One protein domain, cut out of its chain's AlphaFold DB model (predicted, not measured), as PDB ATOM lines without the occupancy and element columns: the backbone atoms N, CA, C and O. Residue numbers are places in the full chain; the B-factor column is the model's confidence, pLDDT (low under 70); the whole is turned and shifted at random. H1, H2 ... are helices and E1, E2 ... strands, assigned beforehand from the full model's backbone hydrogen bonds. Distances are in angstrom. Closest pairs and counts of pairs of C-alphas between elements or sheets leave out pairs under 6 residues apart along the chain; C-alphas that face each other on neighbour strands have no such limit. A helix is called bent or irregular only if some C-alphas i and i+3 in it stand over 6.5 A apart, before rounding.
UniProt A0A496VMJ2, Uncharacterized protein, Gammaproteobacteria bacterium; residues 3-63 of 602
ATOM      1  N   TRP A   3     -53.483 -30.836  26.390       79.56
ATOM      2  CA  TRP A   3     -53.942 -31.911  27.264       79.56
ATOM      3  C   TRP A   3     -54.326 -31.331  28.617       79.56
ATOM      4  O   TRP A   3     -53.529 -30.629  29.229       79.56
ATOM      5  N   LYS A   4     -55.540 -31.619  29.090       79.69
ATOM      6  CA  LYS A   4     -55.955 -31.256  30.450       79.69
ATOM      7  C   LYS A   4     -55.450 -32.319  31.415       79.69
ATOM      8  O   LYS A   4     -55.877 -33.466  31.337       79.69
ATOM      9  N   ILE A   5     -54.554 -31.929  32.311       79.06
ATOM     10  CA  ILE A   5     -53.941 -32.801  33.310       79.06
ATOM     11  C   ILE A   5     -54.138 -32.153  34.679       79.06
ATOM     12  O   ILE A   5     -53.844 -30.974  34.876       79.06
ATOM     13  N   ASN A   6     -54.637 -32.923  35.643       77.56
ATOM     14  CA  ASN A   6     -54.737 -32.453  37.019       77.56
ATOM     15  C   ASN A   6     -53.356 -32.515  37.671       77.56
ATOM     16  O   ASN A   6     -52.820 -33.598  37.896       77.56
ATOM     17  N   ARG A   7     -52.795 -31.354  38.001       76.00
ATOM     18  CA  ARG A   7     -51.560 -31.241  38.784       76.00
ATOM     19  C   ARG A   7     -51.908 -30.932  40.233       76.00
ATOM     20  O   ARG A   7     -52.917 -30.291  40.515       76.00
ATOM     21  N   SER A   8     -51.089 -31.398  41.166       71.25
ATOM     22  CA  SER A   8     -51.377 -31.288  42.596       71.25
ATOM     23  C   SER A   8     -50.445 -30.325  43.310       71.25
ATOM     24  O   SER A   8     -49.236 -30.391  43.118       71.25
ATOM     25  N   VAL A   9     -51.011 -29.482  44.173       69.19
ATOM     26  CA  VAL A   9     -50.265 -28.614  45.096       69.19
ATOM     27  C   VAL A   9     -50.571 -29.061  46.521       69.19
ATOM     28  O   VAL A   9     -51.726 -29.359  46.841       69.19
ATOM     29  N   ARG A  10     -49.541 -29.153  47.364       68.81
ATOM     30  CA  ARG A  10     -49.689 -29.578  48.757       68.81
ATOM     31  C   ARG A  10     -50.126 -28.413  49.642       68.81
ATOM     32  O   ARG A  10     -49.956 -27.242  49.306       68.81
ATOM     33  N   ALA A  11     -50.758 -28.751  50.758       64.56
ATOM     34  CA  ALA A  11     -51.079 -27.787  51.795       64.56
ATOM     35  C   ALA A  11     -49.789 -27.237  52.432       64.56
ATOM     36  O   ALA A  11     -48.787 -27.951  52.479       64.56
ATOM     37  N   PRO A  12     -49.804 -25.995  52.943       63.72
ATOM     38  CA  PRO A  12     -48.608 -25.370  53.506       63.72
ATOM     39  C   PRO A  12     -48.170 -25.969  54.850       63.72
ATOM     40  O   PRO A  12     -47.034 -25.774  55.265       63.72
ATOM     41  N   PHE A  13     -49.064 -26.698  55.521       68.19
ATOM     42  CA  PHE A  13     -48.808 -27.351  56.798       68.19
ATOM     43  C   PHE A  13     -49.317 -28.783  56.774       68.19
ATOM     44  O   PHE A  13     -50.351 -29.086  56.163       68.19
ATOM     45  N   PHE A  14     -48.619 -29.655  57.495       63.31
ATOM     46  CA  PHE A  14     -49.096 -31.007  57.732       63.31
ATOM     47  C   PHE A  14     -50.328 -30.991  58.656       63.31
ATOM     48  O   PHE A  14     -50.379 -30.233  59.622       63.31
ATOM     49  N   GLY A  15     -51.329 -31.831  58.372       59.62
ATOM     50  CA  GLY A  15     -52.532 -31.962  59.209       59.62
ATOM     51  C   GLY A  15     -53.683 -30.998  58.887       59.62
ATOM     52  O   GLY A  15     -54.692 -31.008  59.591       59.62
ATOM     53  N   LEU A  16     -53.578 -30.199  57.819       64.75
ATOM     54  CA  LEU A  16     -54.721 -29.447  57.293       64.75
ATOM     55  C   LEU A  16     -55.781 -30.386  56.679       64.75
ATOM     56  O   LEU A  16     -55.417 -31.427  56.127       64.75
ATOM     57  N   PRO A  17     -57.084 -30.022  56.710       58.53
ATOM     58  CA  PRO A  17     -58.174 -30.893  56.252       58.53
ATOM     59  C   PRO A  17     -58.034 -31.373  54.800       58.53
ATOM     60  O   PRO A  17     -58.469 -32.472  54.467       58.53
ATOM     61  N   HIS A  18     -57.409 -30.560  53.945       66.00
ATOM     62  CA  HIS A  18     -57.144 -30.873  52.543       66.00
ATOM     63  C   HIS A  18     -55.630 -30.812  52.273       66.00
ATOM     64  O   HIS A  18     -55.133 -29.762  51.863       66.00
ATOM     65  N   PRO A  19     -54.881 -31.914  52.486       64.44
ATOM     66  CA  PRO A  19     -53.417 -31.931  52.387       64.44
ATOM     67  C   PRO A  19     -52.896 -31.779  50.948       64.44
ATOM     68  O   PRO A  19     -51.726 -31.461  50.736       64.44
ATOM     69  N   GLN A  20     -53.757 -31.997  49.954       71.94
ATOM     70  CA  GLN A  20     -53.447 -31.896  48.535       71.94
ATOM     71  C   GLN A  20     -54.650 -31.307  47.798       71.94
ATOM     72  O   GLN A  20     -55.788 -31.726  48.012       71.94
ATOM     73  N   ARG A  21     -54.399 -30.335  46.920       69.31
ATOM     74  CA  ARG A  21     -55.410 -29.727  46.048       69.31
ATOM     75  C   ARG A  21     -55.048 -30.002  44.597       69.31
ATOM     76  O   ARG A  21     -53.893 -29.839  44.203       69.31
ATOM     77  N   HIS A  22     -56.025 -30.443  43.812       72.75
ATOM     78  CA  HIS A  22     -55.853 -30.719  42.388       72.75
ATOM     79  C   HIS A  22     -56.292 -29.505  41.578       72.75
ATOM     80  O   HIS A  22     -57.423 -29.042  41.721       72.75
ATOM     81  N   TYR A  23     -55.406 -29.016  40.717       70.44
ATOM     82  CA  TYR A  23     -55.694 -27.940  39.784       70.44
ATOM     83  C   TYR A  23     -55.697 -28.499  38.367       70.44
ATOM     84  O   TYR A  23     -54.709 -29.127  37.962       70.44
ATOM     85  N   PRO A  24     -56.776 -28.278  37.602       71.44
ATOM     86  CA  PRO A  24     -56.745 -28.550  36.180       71.44
ATOM     87  C   PRO A  24     -55.712 -27.616  35.541       71.44
ATOM     88  O   PRO A  24     -55.793 -26.402  35.698       71.44
ATOM     89  N   SER A  25     -54.726 -28.191  34.858       77.69
ATOM     90  CA  SER A  25     -53.668 -27.473  34.147       77.69
ATOM     91  C   SER A  25     -53.590 -28.002  32.720       77.69
ATOM     92  O   SER A  25     -53.822 -29.190  32.471       77.69
ATOM     93  N   VAL A  26     -53.300 -27.129  31.764       83.38
ATOM     94  CA  VAL A  26     -53.104 -27.534  30.373       83.38
ATOM     95  C   VAL A  26     -51.618 -27.746  30.080       83.38
ATOM     96  O   VAL A  26     -50.811 -26.826  30.199       83.38
ATOM     97  N   LEU A  27     -51.272 -28.958  29.642       81.31
ATOM     98  CA  LEU A  27     -50.014 -29.266  28.965       81.31
ATOM     99  C   LEU A  27     -50.176 -28.976  27.475       81.31
ATOM    100  O   LEU A  27     -51.012 -29.579  26.797       81.31
ATOM    101  N   GLN A  28     -49.363 -28.074  26.950       86.00
ATOM    102  CA  GLN A  28     -49.272 -27.785  25.532       86.00
ATOM    103  C   GLN A  28     -47.985 -28.393  24.969       86.00
ATOM    104  O   GLN A  28     -46.884 -27.923  25.240       86.00
ATOM    105  N   LEU A  29     -48.158 -29.434  24.153       83.12
ATOM    106  CA  LEU A  29     -47.095 -30.069  23.377       83.12
ATOM    107  C   LEU A  29     -47.101 -29.490  21.969       83.12
ATOM    108  O   LEU A  29     -48.101 -29.613  21.246       83.12
ATOM    109  N   LYS A  30     -46.008 -28.858  21.565       86.12
ATOM    110  CA  LYS A  30     -45.818 -28.366  20.205       86.12
ATOM    111  C   LYS A  30     -44.834 -29.298  19.494       86.12
ATOM    112  O   LYS A  30     -43.647 -29.252  19.803       86.12
ATOM    113  N   PRO A  31     -45.304 -30.160  18.576       79.50
ATOM    114  CA  PRO A  31     -44.395 -30.939  17.754       79.50
ATOM    115  C   PRO A  31     -43.673 -29.992  16.795       79.50
ATOM    116  O   PRO A  31     -44.302 -29.214  16.073       79.50
ATOM    117  N   VAL A  32     -42.352 -30.050  16.821       80.25
ATOM    118  CA  VAL A  32     -41.442 -29.372  15.912       80.25
ATOM    119  C   VAL A  32     -40.854 -30.450  15.021       80.25
ATOM    120  O   VAL A  32     -40.126 -31.333  15.472       80.25
ATOM    121  N   PHE A  33     -41.235 -30.393  13.752       83.44
ATOM    122  CA  PHE A  33     -40.731 -31.290  12.728       83.44
ATOM    123  C   PHE A  33     -39.393 -30.744  12.249       83.44
ATOM    124  O   PHE A  33     -39.326 -29.614  11.757       83.44
ATOM    125  N   THR A  34     -38.337 -31.524  12.421       76.94
ATOM    126  CA  THR A  34     -36.979 -31.137  12.052       76.94
ATOM    127  C   THR A  34     -36.412 -32.128  11.057       76.94
ATOM    128  O   THR A  34     -36.676 -33.326  11.133       76.94
ATOM    129  N   LEU A  35     -35.616 -31.617  10.124       78.00
ATOM    130  CA  LEU A  35     -34.777 -32.433   9.266       78.00
ATOM    131  C   LEU A  35     -33.335 -32.180   9.705       78.00
ATOM    132  O   LEU A  35     -32.801 -31.099   9.454       78.00
ATOM    133  N   ASP A  36     -32.747 -33.120  10.437       71.75
ATOM    134  CA  ASP A  36     -31.374 -32.977  10.917       71.75
ATOM    135  C   ASP A  36     -30.373 -33.180   9.763       71.75
ATOM    136  O   ASP A  36     -30.623 -33.892   8.788       71.75
ATOM    137  N   ASN A  37     -29.205 -32.537   9.855       69.06
ATOM    138  CA  ASN A  37     -28.185 -32.599   8.799       69.06
ATOM    139  C   ASN A  37     -27.493 -33.972   8.693       69.06
ATOM    140  O   ASN A  37     -26.813 -34.237   7.701       69.06
ATOM    141  N   GLN A  38     -27.643 -34.836   9.699       71.38
ATOM    142  CA  GLN A  38     -27.112 -36.200   9.726       71.38
ATOM    143  C   GLN A  38     -28.238 -37.184  10.057       71.38
ATOM    144  O   GLN A  38     -29.180 -36.838  10.767       71.38
ATOM    145  N   GLU A  39     -28.157 -38.406   9.526       73.00
ATOM    146  CA  GLU A  39     -29.123 -39.463   9.846       73.00
ATOM    147  C   GLU A  39     -29.037 -39.819  11.336       73.00
ATOM    148  O   GLU A  39     -27.958 -40.135  11.839       73.00
ATOM    149  N   SER A  40     -30.172 -39.777  12.038       63.41
ATOM    150  CA  SER A  40     -30.248 -40.122  13.459       63.41
ATOM    151  C   SER A  40     -30.739 -41.557  13.625       63.41
ATOM    152  O   SER A  40     -31.802 -41.922  13.120       63.41
ATOM    153  N   ALA A  41     -29.978 -42.378  14.354       63.97
ATOM    154  CA  ALA A  41     -30.387 -43.740  14.701       63.97
ATOM    155  C   ALA A  41     -31.568 -43.772  15.693       63.97
ATOM    156  O   ALA A  41     -32.289 -44.765  15.739       63.97
ATOM    157  N   ASP A  42     -31.788 -42.675  16.426       62.84
ATOM    158  CA  ASP A  42     -32.833 -42.541  17.446       62.84
ATOM    159  C   ASP A  42     -34.141 -41.944  16.896       62.84
ATOM    160  O   ASP A  42     -35.107 -41.765  17.642       62.84
ATOM    161  N   SER A  43     -34.208 -41.640  15.592       67.19
ATOM    162  CA  SER A  43     -35.436 -41.131  14.976       67.19
ATOM    163  C   SER A  43     -36.521 -42.212  14.954       67.19
ATOM    164  O   SER A  43     -36.451 -43.193  14.211       67.19
ATOM    165  N   ILE A  44     -37.567 -42.004  15.755       68.31
ATOM    166  CA  ILE A  44     -38.699 -42.933  15.877       68.31
ATOM    167  C   ILE A  44     -39.603 -42.869  14.634       68.31
ATOM    168  O   ILE A  44     -40.156 -43.884  14.210       68.31
ATOM    169  N   LEU A  45     -39.762 -41.683  14.034       69.81
ATOM    170  CA  LEU A  45     -40.685 -41.451  12.914       69.81
ATOM    171  C   LEU A  45     -39.995 -41.400  11.545       69.81
ATOM    172  O   LEU A  45     -40.644 -41.673  10.538       69.81
ATOM    173  N   GLY A  46     -38.696 -41.109  11.479       74.00
ATOM    174  CA  GLY A  46     -37.946 -41.013  10.223       74.00
ATOM    175  C   GLY A  46     -37.993 -42.284   9.367       74.00
ATOM    176  O   GLY A  46     -38.357 -42.208   8.190       74.00
ATOM    177  N   PRO A  47     -37.739 -43.482   9.932       73.56
ATOM    178  CA  PRO A  47     -37.869 -44.742   9.202       73.56
ATOM    179  C   PRO A  47     -39.287 -45.011   8.677       73.56
ATOM    180  O   PRO A  47     -39.437 -45.624   7.624       73.56
ATOM    181  N   LEU A  48     -40.323 -44.541   9.382       74.25
ATOM    182  CA  LEU A  48     -41.730 -44.740   9.006       74.25
ATOM    183  C   LEU A  48     -42.165 -43.841   7.842       74.25
ATOM    184  O   LEU A  48     -43.076 -44.200   7.102       74.25
ATOM    185  N   VAL A  49     -41.514 -42.688   7.675       76.56
ATOM    186  CA  VAL A  49     -41.805 -41.715   6.608       76.56
ATOM    187  C   VAL A  49     -40.789 -41.817   5.454       76.56
ATOM    188  O   VAL A  49     -40.946 -41.171   4.423       76.56
ATOM    189  N   GLY A  50     -39.778 -42.683   5.583       79.88
ATOM    190  CA  GLY A  50     -38.798 -42.982   4.533       79.88
ATOM    191  C   GLY A  50     -37.584 -42.047   4.487       79.88
ATOM    192  O   GLY A  50     -36.795 -42.147   3.552       79.88
ATOM    193  N   ASP A  51     -37.395 -41.179   5.487       80.38
ATOM    194  CA  ASP A  51     -36.212 -40.318   5.621       80.38
ATOM    195  C   ASP A  51     -35.700 -40.354   7.067       80.38
ATOM    196  O   ASP A  51     -36.314 -39.803   7.977       80.38
ATOM    197  N   LYS A  52     -34.548 -40.993   7.295       77.12
ATOM    198  CA  LYS A  52     -33.948 -41.152   8.635       77.12
ATOM    199  C   LYS A  52     -33.426 -39.847   9.246       77.12
ATOM    200  O   LYS A  52     -33.021 -39.833  10.406       77.12
ATOM    201  N   ARG A  53     -33.415 -38.757   8.477       75.94
ATOM    202  CA  ARG A  53     -33.083 -37.407   8.956       75.94
ATOM    203  C   ARG A  53     -34.301 -36.676   9.505       75.94
ATOM    204  O   ARG A  53     -34.148 -35.663  10.180       75.94
ATOM    205  N   PHE A  54     -35.500 -37.157   9.187       77.75
ATOM    206  CA  PHE A  54     -36.734 -36.599   9.708       77.75
ATOM    207  C   PHE A  54     -36.908 -37.015  11.163       77.75
ATOM    208  O   PHE A  54     -36.902 -38.204  11.475       77.75
ATOM    209  N   ASP A  55     -37.087 -36.040  12.042       77.12
ATOM    210  CA  ASP A  55     -37.356 -36.250  13.457       77.12
ATOM    211  C   ASP A  55     -38.461 -35.300  13.938       77.12
ATOM    212  O   ASP A  55     -38.756 -34.271  13.318       77.12
ATOM    213  N   VAL A  56     -39.106 -35.660  15.044       74.56
ATOM    214  CA  VAL A  56     -40.151 -34.850  15.666       74.56
ATOM    215  C   VAL A  56     -39.783 -34.612  17.115       74.56
ATOM    216  O   VAL A  56     -39.922 -35.492  17.962       74.56
ATOM    217  N   ARG A  57     -39.377 -33.382  17.419       73.19
ATOM    218  CA  ARG A  57     -39.121 -32.950  18.792       73.19
ATOM    219  C   ARG A  57     -40.380 -32.316  19.356       73.19
ATOM    220  O   ARG A  57     -41.011 -31.493  18.704       73.19
ATOM    221  N   CYS A  58     -40.767 -32.681  20.569       73.06
ATOM    222  CA  CYS A  58     -41.903 -32.054  21.236       73.06
ATOM    223  C   CYS A  58     -41.401 -30.983  22.200       73.06
ATOM    224  O   CYS A  58     -40.765 -31.297  23.200       73.06
ATOM    225  N   GLU A  59     -41.721 -29.722  21.921       80.88
ATOM    226  CA  GLU A  59     -41.574 -28.650  22.900       80.88
ATOM    227  C   GLU A  59     -42.750 -28.714  23.881       80.88
ATOM    228  O   GLU A  59     -43.921 -28.623  23.493       80.88
ATOM    229  N   GLU A  60     -42.434 -28.900  25.157       85.81
ATOM    230  CA  GLU A  60     -43.388 -28.955  26.260       85.81
ATOM    231  C   GLU A  60     -43.550 -27.576  26.910       85.81
ATOM    232  O   GLU A  60     -42.574 -26.910  27.249       85.81
ATOM    233  N   SER A  61     -44.796 -27.151  27.119       80.81
ATOM    234  CA  SER A  61     -45.129 -25.948  27.889       80.81
ATOM    235  C   SER A  61     -46.355 -26.194  28.767       80.81
ATOM    236  O   SER A  61     -47.336 -26.787  28.323       80.81
ATOM    237  N   TRP A  62     -46.312 -25.747  30.022       78.62
ATOM    238  CA  TRP A  62     -47.400 -25.917  30.988       78.62
ATOM    239  C   TRP A  62     -48.083 -24.591  31.301       78.62
ATOM    240  O   TRP A  62     -47.416 -23.565  31.438       78.62
ATOM    241  N   GLU A  63     -49.397 -24.625  31.527       78.19
ATOM    242  CA  GLU A  63     -50.065 -23.551  32.263       78.19
ATOM    243  C   GLU A  63     -49.458 -23.412  33.666       78.19
ATOM    244  O   GLU A  63     -49.201 -24.407  34.356       78.19
TER     245      GLU A  63
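What this domain is: This is residues 3 to 63 of the 602 residues of an uncharacterized protein of Gammaproteobacteria bacterium (UniProt A0A496VMJ2). A long, narrow, strongly twisted ribbon of strands: the long bent strand E2 runs through most of its length, with E1 beside the first part of E2 and E3 beside the later part. A loop, residues 11 to 19, closes the E1 and E2 hairpin at one tip of the ribbon, and at the opposite tip residues 36 to 53, of which 46 to 49 belong to the short helix H1, loop round from E2 into E3. The printed part has 61 residues, with three named strands and one named helix in the order E1, E2, H1, E3; the sheet's order is E1, E2, E3, antiparallel, and the class is mostly strand. The whole is extended, a rod with a radius of gyration of the C-alphas of 19.5 A and spans of 56 by 18 by 17 A.

Where its parts are: E1, residues 3 to 10, begins at C-alpha 3 (-53.942, -31.911, 27.264) and is 22.0 A long. E2, residues 20 to 35, is 43.5 A long and bends by 55 degrees at residue 23; its C-alpha 35 is at (-34.777, -32.433, 9.266). H1, residues 46 to 49, measures 5.3 A. E3, residues 54 to 62, is 26.1 A long and ends at C-alpha 62 (-47.400, -25.917, 30.988).

How they stand to each other: E1 and E2 form a hairpin, antiparallel at 136 degrees, with N 5 and O 25 within hydrogen-bond range at 2.8 A. E2 and E3 are antiparallel at 155 degrees, with N 32 and O 57 within hydrogen-bond range at 2.7 A. The pairing is staggered: E2 pairs with E1 over residues 20 to 27 and with E3 over residues 27 to 35. The edge strands E1 and E3 are apart. H1 is on the sheet but only grazes it, with residues 46 to 49; the closest C-alphas of H1 and E3 are those of Gly 46 and Phe 54, 4.6 A apart. H1 is too short for any O i to N i+4 pair; its one O i to N i+3 pair is within range.

The domain as a whole: The C-alphas of Gly 15 and Gly 50, the two farthest apart, are 57.4 A apart. The printed part has no cut. The link from H1 to E3 is tight, and those from E1 to E2 and from E2 to H1 are short. The mean pLDDT of the printed part is 73.7; residues 9 to 19, 21, 37 and 40 to 45 are under 70.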